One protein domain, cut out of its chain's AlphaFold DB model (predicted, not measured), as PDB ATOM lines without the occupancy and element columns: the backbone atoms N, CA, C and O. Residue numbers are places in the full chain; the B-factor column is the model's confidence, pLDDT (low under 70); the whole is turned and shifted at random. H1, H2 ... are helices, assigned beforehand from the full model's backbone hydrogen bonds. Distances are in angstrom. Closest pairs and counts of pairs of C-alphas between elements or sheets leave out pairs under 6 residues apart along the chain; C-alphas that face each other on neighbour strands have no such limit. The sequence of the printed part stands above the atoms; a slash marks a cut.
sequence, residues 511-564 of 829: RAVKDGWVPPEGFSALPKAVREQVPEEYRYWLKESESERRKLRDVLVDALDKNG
ATOM      1  N   ARG A 511     163.195 142.973 194.617       86.94
ATOM      2  CA  ARG A 511     162.675 142.838 193.247       86.94
ATOM      3  C   ARG A 511     163.255 143.891 192.305       86.94
ATOM      4  O   ARG A 511     163.614 143.547 191.185       86.94
ATOM      5  N   ALA A 512     163.397 145.142 192.741       89.69
ATOM      6  CA  ALA A 512     164.038 146.174 191.929       89.69
ATOM      7  C   ALA A 512     165.542 145.931 191.747       89.69
ATOM      8  O   ALA A 512     166.073 146.244 190.680       89.69
ATOM      9  N   VAL A 513     166.211 145.326 192.734       86.44
ATOM     10  CA  VAL A 513     167.595 144.835 192.599       86.44
ATOM     11  C   VAL A 513     167.667 143.730 191.544       86.44
ATOM     12  O   VAL A 513     168.421 143.846 190.578       86.44
ATOM     13  N   LYS A 514     166.822 142.699 191.660       87.62
ATOM     14  CA  LYS A 514     166.761 141.578 190.706       87.62
ATOM     15  C   LYS A 514     166.449 142.024 189.276       87.62
ATOM     16  O   LYS A 514     167.076 141.541 188.337       87.62
ATOM     17  N   ASP A 515     165.493 142.935 189.116       84.56
ATOM     18  CA  ASP A 515     165.087 143.476 187.816       84.56
ATOM     19  C   ASP A 515     166.117 144.487 187.267       84.56
ATOM     20  O   ASP A 515     165.960 144.988 186.154       84.56
ATOM     21  N   GLY A 516     167.154 144.824 188.047       87.12
ATOM     22  CA  GLY A 516     168.140 145.851 187.720       87.12
ATOM     23  C   GLY A 516     167.545 147.255 187.625       87.12
ATOM     24  O   GLY A 516     168.195 148.158 187.124       87.12
ATOM     25  N   TRP A 517     166.314 147.474 188.077       91.94
ATOM     26  CA  TRP A 517     165.598 148.721 187.843       91.94
ATOM     27  C   TRP A 517     166.099 149.840 188.763       91.94
ATOM     28  O   TRP A 517     166.129 149.662 189.978       91.94
ATOM     29  N   VAL A 518     166.425 151.007 188.203       91.69
ATOM     30  CA  VAL A 518     166.745 152.243 188.941       91.69
ATOM     31  C   VAL A 518     166.112 153.439 188.213       91.69
ATOM     32  O   VAL A 518     166.031 153.408 186.980       91.69
ATOM     33  N   PRO A 519     165.665 154.493 188.916       89.00
ATOM     34  CA  PRO A 519     165.162 155.700 188.261       89.00
ATOM     35  C   PRO A 519     166.267 156.491 187.519       89.00
ATOM     36  O   PRO A 519     167.472 156.246 187.708       89.00
ATOM     37  N   PRO A 520     165.881 157.422 186.624       85.25
ATOM     38  CA  PRO A 520     166.826 158.304 185.941       85.25
ATOM     39  C   PRO A 520     167.547 159.258 186.907       85.25
ATOM     40  O   PRO A 520     167.208 159.366 188.080       85.25
ATOM     41  N   GLU A 521     168.576 159.937 186.397       88.56
ATOM     42  CA  GLU A 521     169.289 160.984 187.140       88.56
ATOM     43  C   GLU A 521     168.309 162.056 187.629       88.56
ATOM     44  O   GLU A 521     167.412 162.458 186.886       88.56
ATOM     45  N   GLY A 522     168.499 162.514 188.864       87.38
ATOM     46  CA  GLY A 522     167.693 163.563 189.471       87.38
ATOM     47  C   GLY A 522     166.375 163.091 190.079       87.38
ATOM     48  O   GLY A 522     165.765 163.896 190.761       87.38
ATOM     49  N   PHE A 523     165.964 161.827 189.898       92.12
ATOM     50  CA  PHE A 523     164.747 161.281 190.509       92.12
ATOM     51  C   PHE A 523     165.061 160.064 191.395       92.12
ATOM     52  O   PHE A 523     165.673 159.103 190.929       92.12
ATOM     53  N   SER A 524     164.665 160.070 192.669       93.19
ATOM     54  CA  SER A 524     164.938 158.985 193.622       93.19
ATOM     55  C   SER A 524     163.874 157.895 193.607       93.19
ATOM     56  O   SER A 524     164.198 156.747 193.898       93.19
ATOM     57  N   ALA A 525     162.629 158.214 193.241       93.12
ATOM     58  CA  ALA A 525     161.468 157.346 193.463       93.12
ATOM     59  C   ALA A 525     161.247 156.968 194.947       93.12
ATOM     60  O   ALA A 525     160.621 155.946 195.239       93.12
ATOM     61  N   LEU A 526     161.772 157.775 195.873       91.25
ATOM     62  CA  LEU A 526     161.545 157.680 197.312       91.25
ATOM     63  C   LEU A 526     160.654 158.837 197.762       91.25
ATOM     64  O   LEU A 526     160.862 159.965 197.310       91.25
ATOM     65  N   PRO A 527     159.727 158.607 198.704       85.81
ATOM     66  CA  PRO A 527     159.040 159.713 199.339       85.81
ATOM     67  C   PRO A 527     160.035 160.534 200.171       85.81
ATOM     68  O   PRO A 527     160.976 159.978 200.750       85.81
ATOM     69  N   LYS A 528     159.812 161.844 200.278       83.81
ATOM     70  CA  LYS A 528     160.690 162.813 200.947       83.81
ATOM     71  C   LYS A 528     161.132 162.351 202.335       83.81
ATOM     72  O   LYS A 528     162.321 162.378 202.630       83.81
ATOM     73  N   ALA A 529     160.199 161.840 203.140       76.62
ATOM     74  CA  ALA A 529     160.485 161.344 204.486       76.62
ATOM     75  C   ALA A 529     161.542 160.224 204.503       76.62
ATOM     76  O   ALA A 529     162.387 160.197 205.390       76.62
ATOM     77  N   VAL A 530     161.527 159.318 203.519       80.75
ATOM     78  CA  VAL A 530     162.538 158.255 203.380       80.75
ATOM     79  C   VAL A 530     163.810 158.825 202.758       80.75
ATOM     80  O   VAL A 530     164.909 158.528 203.210       80.75
ATOM     81  N   ARG A 531     163.686 159.686 201.746       86.75
ATOM     82  CA  ARG A 531     164.823 160.297 201.051       86.75
ATOM     83  C   ARG A 531     165.728 161.118 201.969       86.75
ATOM     84  O   ARG A 531     166.946 161.043 201.829       86.75
ATOM     85  N   GLU A 532     165.160 161.909 202.874       83.12
ATOM     86  CA  GLU A 532     165.918 162.764 203.801       83.12
ATOM     87  C   GLU A 532     166.794 161.956 204.758       83.12
ATOM     88  O   GLU A 532     167.870 162.407 205.144       83.12
ATOM     89  N   GLN A 533     166.363 160.737 205.063       77.06
ATOM     90  CA  GLN A 533     167.071 159.788 205.907       77.06
ATOM     91  C   GLN A 533     168.177 159.019 205.159       77.06
ATOM     92  O   GLN A 533     168.978 158.343 205.795       77.06
ATOM     93  N   VAL A 534     168.255 159.109 203.822       80.50
ATOM     94  CA  VAL A 534     169.338 158.487 203.042       80.50
ATOM     95  C   VAL A 534     170.602 159.357 203.134       80.50
ATOM     96  O   VAL A 534     170.581 160.503 202.644       80.50
ATOM     97  N   PRO A 535     171.718 158.828 203.682       79.31
ATOM     98  CA  PRO A 535     172.975 159.567 203.773       79.31
ATOM     99  C   PRO A 535     173.501 159.956 202.387       79.31
ATOM    100  O   PRO A 535     173.236 159.266 201.397       79.31
ATOM    101  N   GLU A 536     174.228 161.072 202.296       80.69
ATOM    102  CA  GLU A 536     174.655 161.673 201.023       80.69
ATOM    103  C   GLU A 536     175.417 160.682 200.130       80.69
ATOM    104  O   GLU A 536     175.215 160.631 198.911       80.69
ATOM    105  N   GLU A 537     176.236 159.834 200.742       79.00
ATOM    106  CA  GLU A 537     177.025 158.811 200.078       79.00
ATOM    107  C   GLU A 537     176.177 157.734 199.391       79.00
ATOM    108  O   GLU A 537     176.648 157.183 198.397       79.00
ATOM    109  N   TYR A 538     174.932 157.493 199.830       82.00
ATOM    110  CA  TYR A 538     173.994 156.515 199.256       82.00
ATOM    111  C   TYR A 538     172.970 157.129 198.293       82.00
ATOM    112  O   TYR A 538     172.139 156.406 197.734       82.00
ATOM    113  N   ARG A 539     173.016 158.448 198.054       91.94
ATOM    114  CA  ARG A 539     172.064 159.156 197.181       91.94
ATOM    115  C   ARG A 539     172.309 158.841 195.710       91.94
ATOM    116  O   ARG A 539     172.874 159.631 194.950       91.94
ATOM    117  N   TYR A 540     171.871 157.657 195.296       93.12
ATOM    118  CA  TYR A 540     172.069 157.131 193.949       93.12
ATOM    119  C   TYR A 540     171.503 158.044 192.869       93.12
ATOM    120  O   TYR A 540     172.118 158.168 191.819       93.12
ATOM    121  N   TRP A 541     170.387 158.730 193.105       93.31
ATOM    122  CA  TRP A 541     169.761 159.600 192.105       93.31
ATOM    123  C   TRP A 541     170.635 160.790 191.688       93.31
ATOM    124  O   TRP A 541     170.409 161.353 190.622       93.31
ATOM    125  N   LEU A 542     171.673 161.129 192.461       90.94
ATOM    126  CA  LEU A 542     172.632 162.190 192.134       90.94
ATOM    127  C   LEU A 542     173.752 161.746 191.178       90.94
ATOM    128  O   LEU A 542     174.585 162.564 190.795       90.94
ATOM    129  N   LYS A 543     173.842 160.456 190.815       85.38
ATOM    130  CA  LYS A 543     174.884 159.973 189.888       85.38
ATOM    131  C   LYS A 543     174.390 160.021 188.447       85.38
ATOM    132  O   LYS A 543     173.291 159.554 188.161       85.38
ATOM    133  N   GLU A 544     175.224 160.505 187.525       78.25
ATOM    134  CA  GLU A 544     174.882 160.615 186.097       78.25
ATOM    135  C   GLU A 544     174.788 159.241 185.406       78.25
ATOM    136  O   GLU A 544     173.868 158.974 184.625       78.25
ATOM    137  N   SER A 545     175.720 158.326 185.708       76.31
ATOM    138  CA  SER A 545     175.721 156.985 185.116       76.31
ATOM    139  C   SER A 545     174.684 156.102 185.791       76.31
ATOM    140  O   SER A 545     174.742 155.846 186.992       76.31
ATOM    141  N   GLU A 546     173.795 155.514 184.998       77.06
ATOM    142  CA  GLU A 546     172.844 154.522 185.495       77.06
ATOM    143  C   GLU A 546     173.535 153.325 186.153       77.06
ATOM    144  O   GLU A 546     173.057 152.789 187.145       77.06
ATOM    145  N   SER A 547     174.702 152.933 185.640       72.69
ATOM    146  CA  SER A 547     175.492 151.857 186.235       72.69
ATOM    147  C   SER A 547     175.913 152.173 187.661       72.69
ATOM    148  O   SER A 547     175.997 151.270 188.488       72.69
ATOM    149  N   GLU A 548     176.241 153.434 187.922       76.88
ATOM    150  CA  GLU A 548     176.621 153.908 189.247       76.88
ATOM    151  C   GLU A 548     175.394 154.048 190.134       76.88
ATOM    152  O   GLU A 548     175.445 153.585 191.269       76.88
ATOM    153  N   ARG A 549     174.276 154.565 189.602       91.69
ATOM    154  CA  ARG A 549     173.003 154.610 190.331       91.69
ATOM    155  C   ARG A 549     172.565 153.224 190.786       91.69
ATOM    156  O   ARG A 549     172.296 153.042 191.963       91.69
ATOM    157  N   ARG A 550     172.545 152.240 189.877       87.00
ATOM    158  CA  ARG A 550     172.184 150.846 190.186       87.00
ATOM    159  C   ARG A 550     173.060 150.288 191.292       87.00
ATOM    160  O   ARG A 550     172.538 149.871 192.310       87.00
ATOM    161  N   LYS A 551     174.384 150.356 191.124       83.31
ATOM    162  CA  LYS A 551     175.326 149.863 192.139       83.31
ATOM    163  C   LYS A 551     175.109 150.536 193.486       83.31
ATOM    164  O   LYS A 551     175.114 149.854 194.497       83.31
ATOM    165  N   LEU A 552     174.954 151.859 193.502       85.94
ATOM    166  CA  LEU A 552     174.826 152.602 194.747       85.94
ATOM    167  C   LEU A 552     173.484 152.338 195.433       85.94
ATOM    168  O   LEU A 552     173.443 152.190 196.649       85.94
ATOM    169  N   ARG A 553     172.408 152.198 194.653       92.56
ATOM    170  CA  ARG A 553     171.116 151.729 195.147       92.56
ATOM    171  C   ARG A 553     171.245 150.324 195.722       92.56
ATOM    172  O   ARG A 553     170.795 150.111 196.835       92.56
ATOM    173  N   ASP A 554     171.820 149.375 194.987       89.31
ATOM    174  CA  ASP A 554     171.951 147.983 195.444       89.31
ATOM    175  C   ASP A 554     172.730 147.928 196.773       89.31
ATOM    176  O   ASP A 554     172.326 147.236 197.699       89.31
ATOM    177  N   VAL A 555     173.778 148.747 196.905       83.00
ATOM    178  CA  VAL A 555     174.542 148.905 198.153       83.00
ATOM    179  C   VAL A 555     173.701 149.512 199.282       83.00
ATOM    180  O   VAL A 555     173.830 149.076 200.422       83.00
ATOM    181  N   LEU A 556     172.839 150.492 198.991       86.25
ATOM    182  CA  LEU A 556     171.885 151.024 199.968       86.25
ATOM    183  C   LEU A 556     170.910 149.933 200.436       86.25
ATOM    184  O   LEU A 556     170.693 149.801 201.632       86.25
ATOM    185  N   VAL A 557     170.364 149.126 199.522       85.62
ATOM    186  CA  VAL A 557     169.460 148.014 199.869       85.62
ATOM    187  C   VAL A 557     170.167 146.992 200.758       85.62
ATOM    188  O   VAL A 557     169.658 146.667 201.826       85.62
ATOM    189  N   ASP A 558     171.381 146.576 200.390       80.44
ATOM    190  CA  ASP A 558     172.192 145.663 201.203       80.44
ATOM    191  C   ASP A 558     172.496 146.230 202.604       80.44
ATOM    192  O   ASP A 558     172.633 145.471 203.566       80.44
ATOM    193  N   ALA A 559     172.651 147.553 202.728       73.44
ATOM    194  CA  ALA A 559     172.873 148.220 204.009       73.44
ATOM    195  C   ALA A 559     171.623 148.161 204.897       73.44
ATOM    196  O   ALA A 559     171.714 147.822 206.075       73.44
ATOM    197  N   LEU A 560     170.457 148.440 204.311       75.69
ATOM    198  CA  LEU A 560     169.165 148.404 204.998       75.69
ATOM    199  C   LEU A 560     168.801 146.986 205.461       75.69
ATOM    200  O   LEU A 560     168.339 146.807 206.587       75.69
ATOM    201  N   ASP A 561     169.076 145.973 204.634       72.31
ATOM    202  CA  ASP A 561     168.819 144.567 204.965       72.31
ATOM    203  C   ASP A 561     169.654 144.088 206.165       72.31
ATOM    204  O   ASP A 561     169.171 143.325 207.005       72.31
ATOM    205  N   LYS A 562     170.908 144.546 206.286       63.59
ATOM    206  CA  LYS A 562     171.806 144.167 207.395       63.59
ATOM    207  C   LYS A 562     171.399 144.762 208.741       63.59
ATOM    208  O   LYS A 562     171.703 144.157 209.766       63.59
ATOM    209  N   ASN A 563     170.699 145.891 208.732       58.91
ATOM    210  CA  ASN A 563     170.289 146.611 209.938       58.91
ATOM    211  C   ASN A 563     168.854 146.290 210.382       58.91
ATOM    212  O   ASN A 563     168.328 146.926 211.288       58.91
ATOM    213  N   GLY A 564     168.208 145.294 209.766       56.91
ATOM    214  CA  GLY A 564     166.855 144.882 210.146       56.91
ATOM    215  C   GLY A 564     165.761 145.880 209.750       56.91
ATOM    216  O   GLY A 564     164.681 145.851 210.337       56.91
TER     217      GLY A 564
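What this domain is: This is residues 511 to 564 of the 829 residues of an uncharacterized protein of Planctomycetes bacterium (UniProt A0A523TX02). One long helix, H3, makes the longest axis of the domain, and two long links with two very short helices fold over one flank of it. H1 sits beside the middle of H3; from it the first link crosses the line of H3 around residues 516 to 519 and leads to H2, well off to one side of H3, and the second link folds back past the first to the beginning of H3. The printed part has 54 residues with three named helices, in the order H1, H2, H3, and no named strand; the class is all helix, though under half of the residues, 26 of 54, are in named elements. The whole is compact, with a radius of gyration of the C-alphas of 10.5 A, and rounded, with spans of 28 by 24 by 18 A.

Where its parts are: H3 is residues 546 to 562, 17 residues, and measures 24.2 A from its first to its last C-alpha. It begins at C-alpha 546, at (172.844, 154.522, 185.495), and ends at C-alpha 562, at (171.806, 144.167, 207.395). H1 is residues 511 to 514, 5.0 A long, and begins at C-alpha 511, at (162.675, 142.838, 193.247). H2 is residues 528 to 532, 6.0 A long. Residues 536 to 538 and 540 to 542 are helical runs too short to bear a name.

How they stand to each other: H3 touches no helix, but H1 is near it. H1 and H3 are close but not clearly touching, with 2 pairs of C-alphas within 8 A. Their closest C-alphas are those of Val 513 and Asp 554, 6.1 A apart, and their centres are 10.4 A apart. H2 and H3 are apart, and H1 and H2 are apart. In H2 and H3 every pair of O of residue i and N of residue i+4 is within hydrogen-bond range. H1 is too short for such a pair; its one pair of O of residue i and N of residue i+3 is within range.

The domain as a whole: The two C-alphas farthest apart, those of Glu 544 and Gly 564, are 29.8 A apart, and the first and last printed C-alphas, of Arg 511 and Gly 564, are 17.5 A apart. The printed part has no cut. The link from H1 to H2, residues 515 to 527, is long, and so is the link from H2 to H3, residues 533 to 545. The mean pLDDT of the printed part is 83.4, and residues 562 to 564, of which 562 belongs to H3, are under 70.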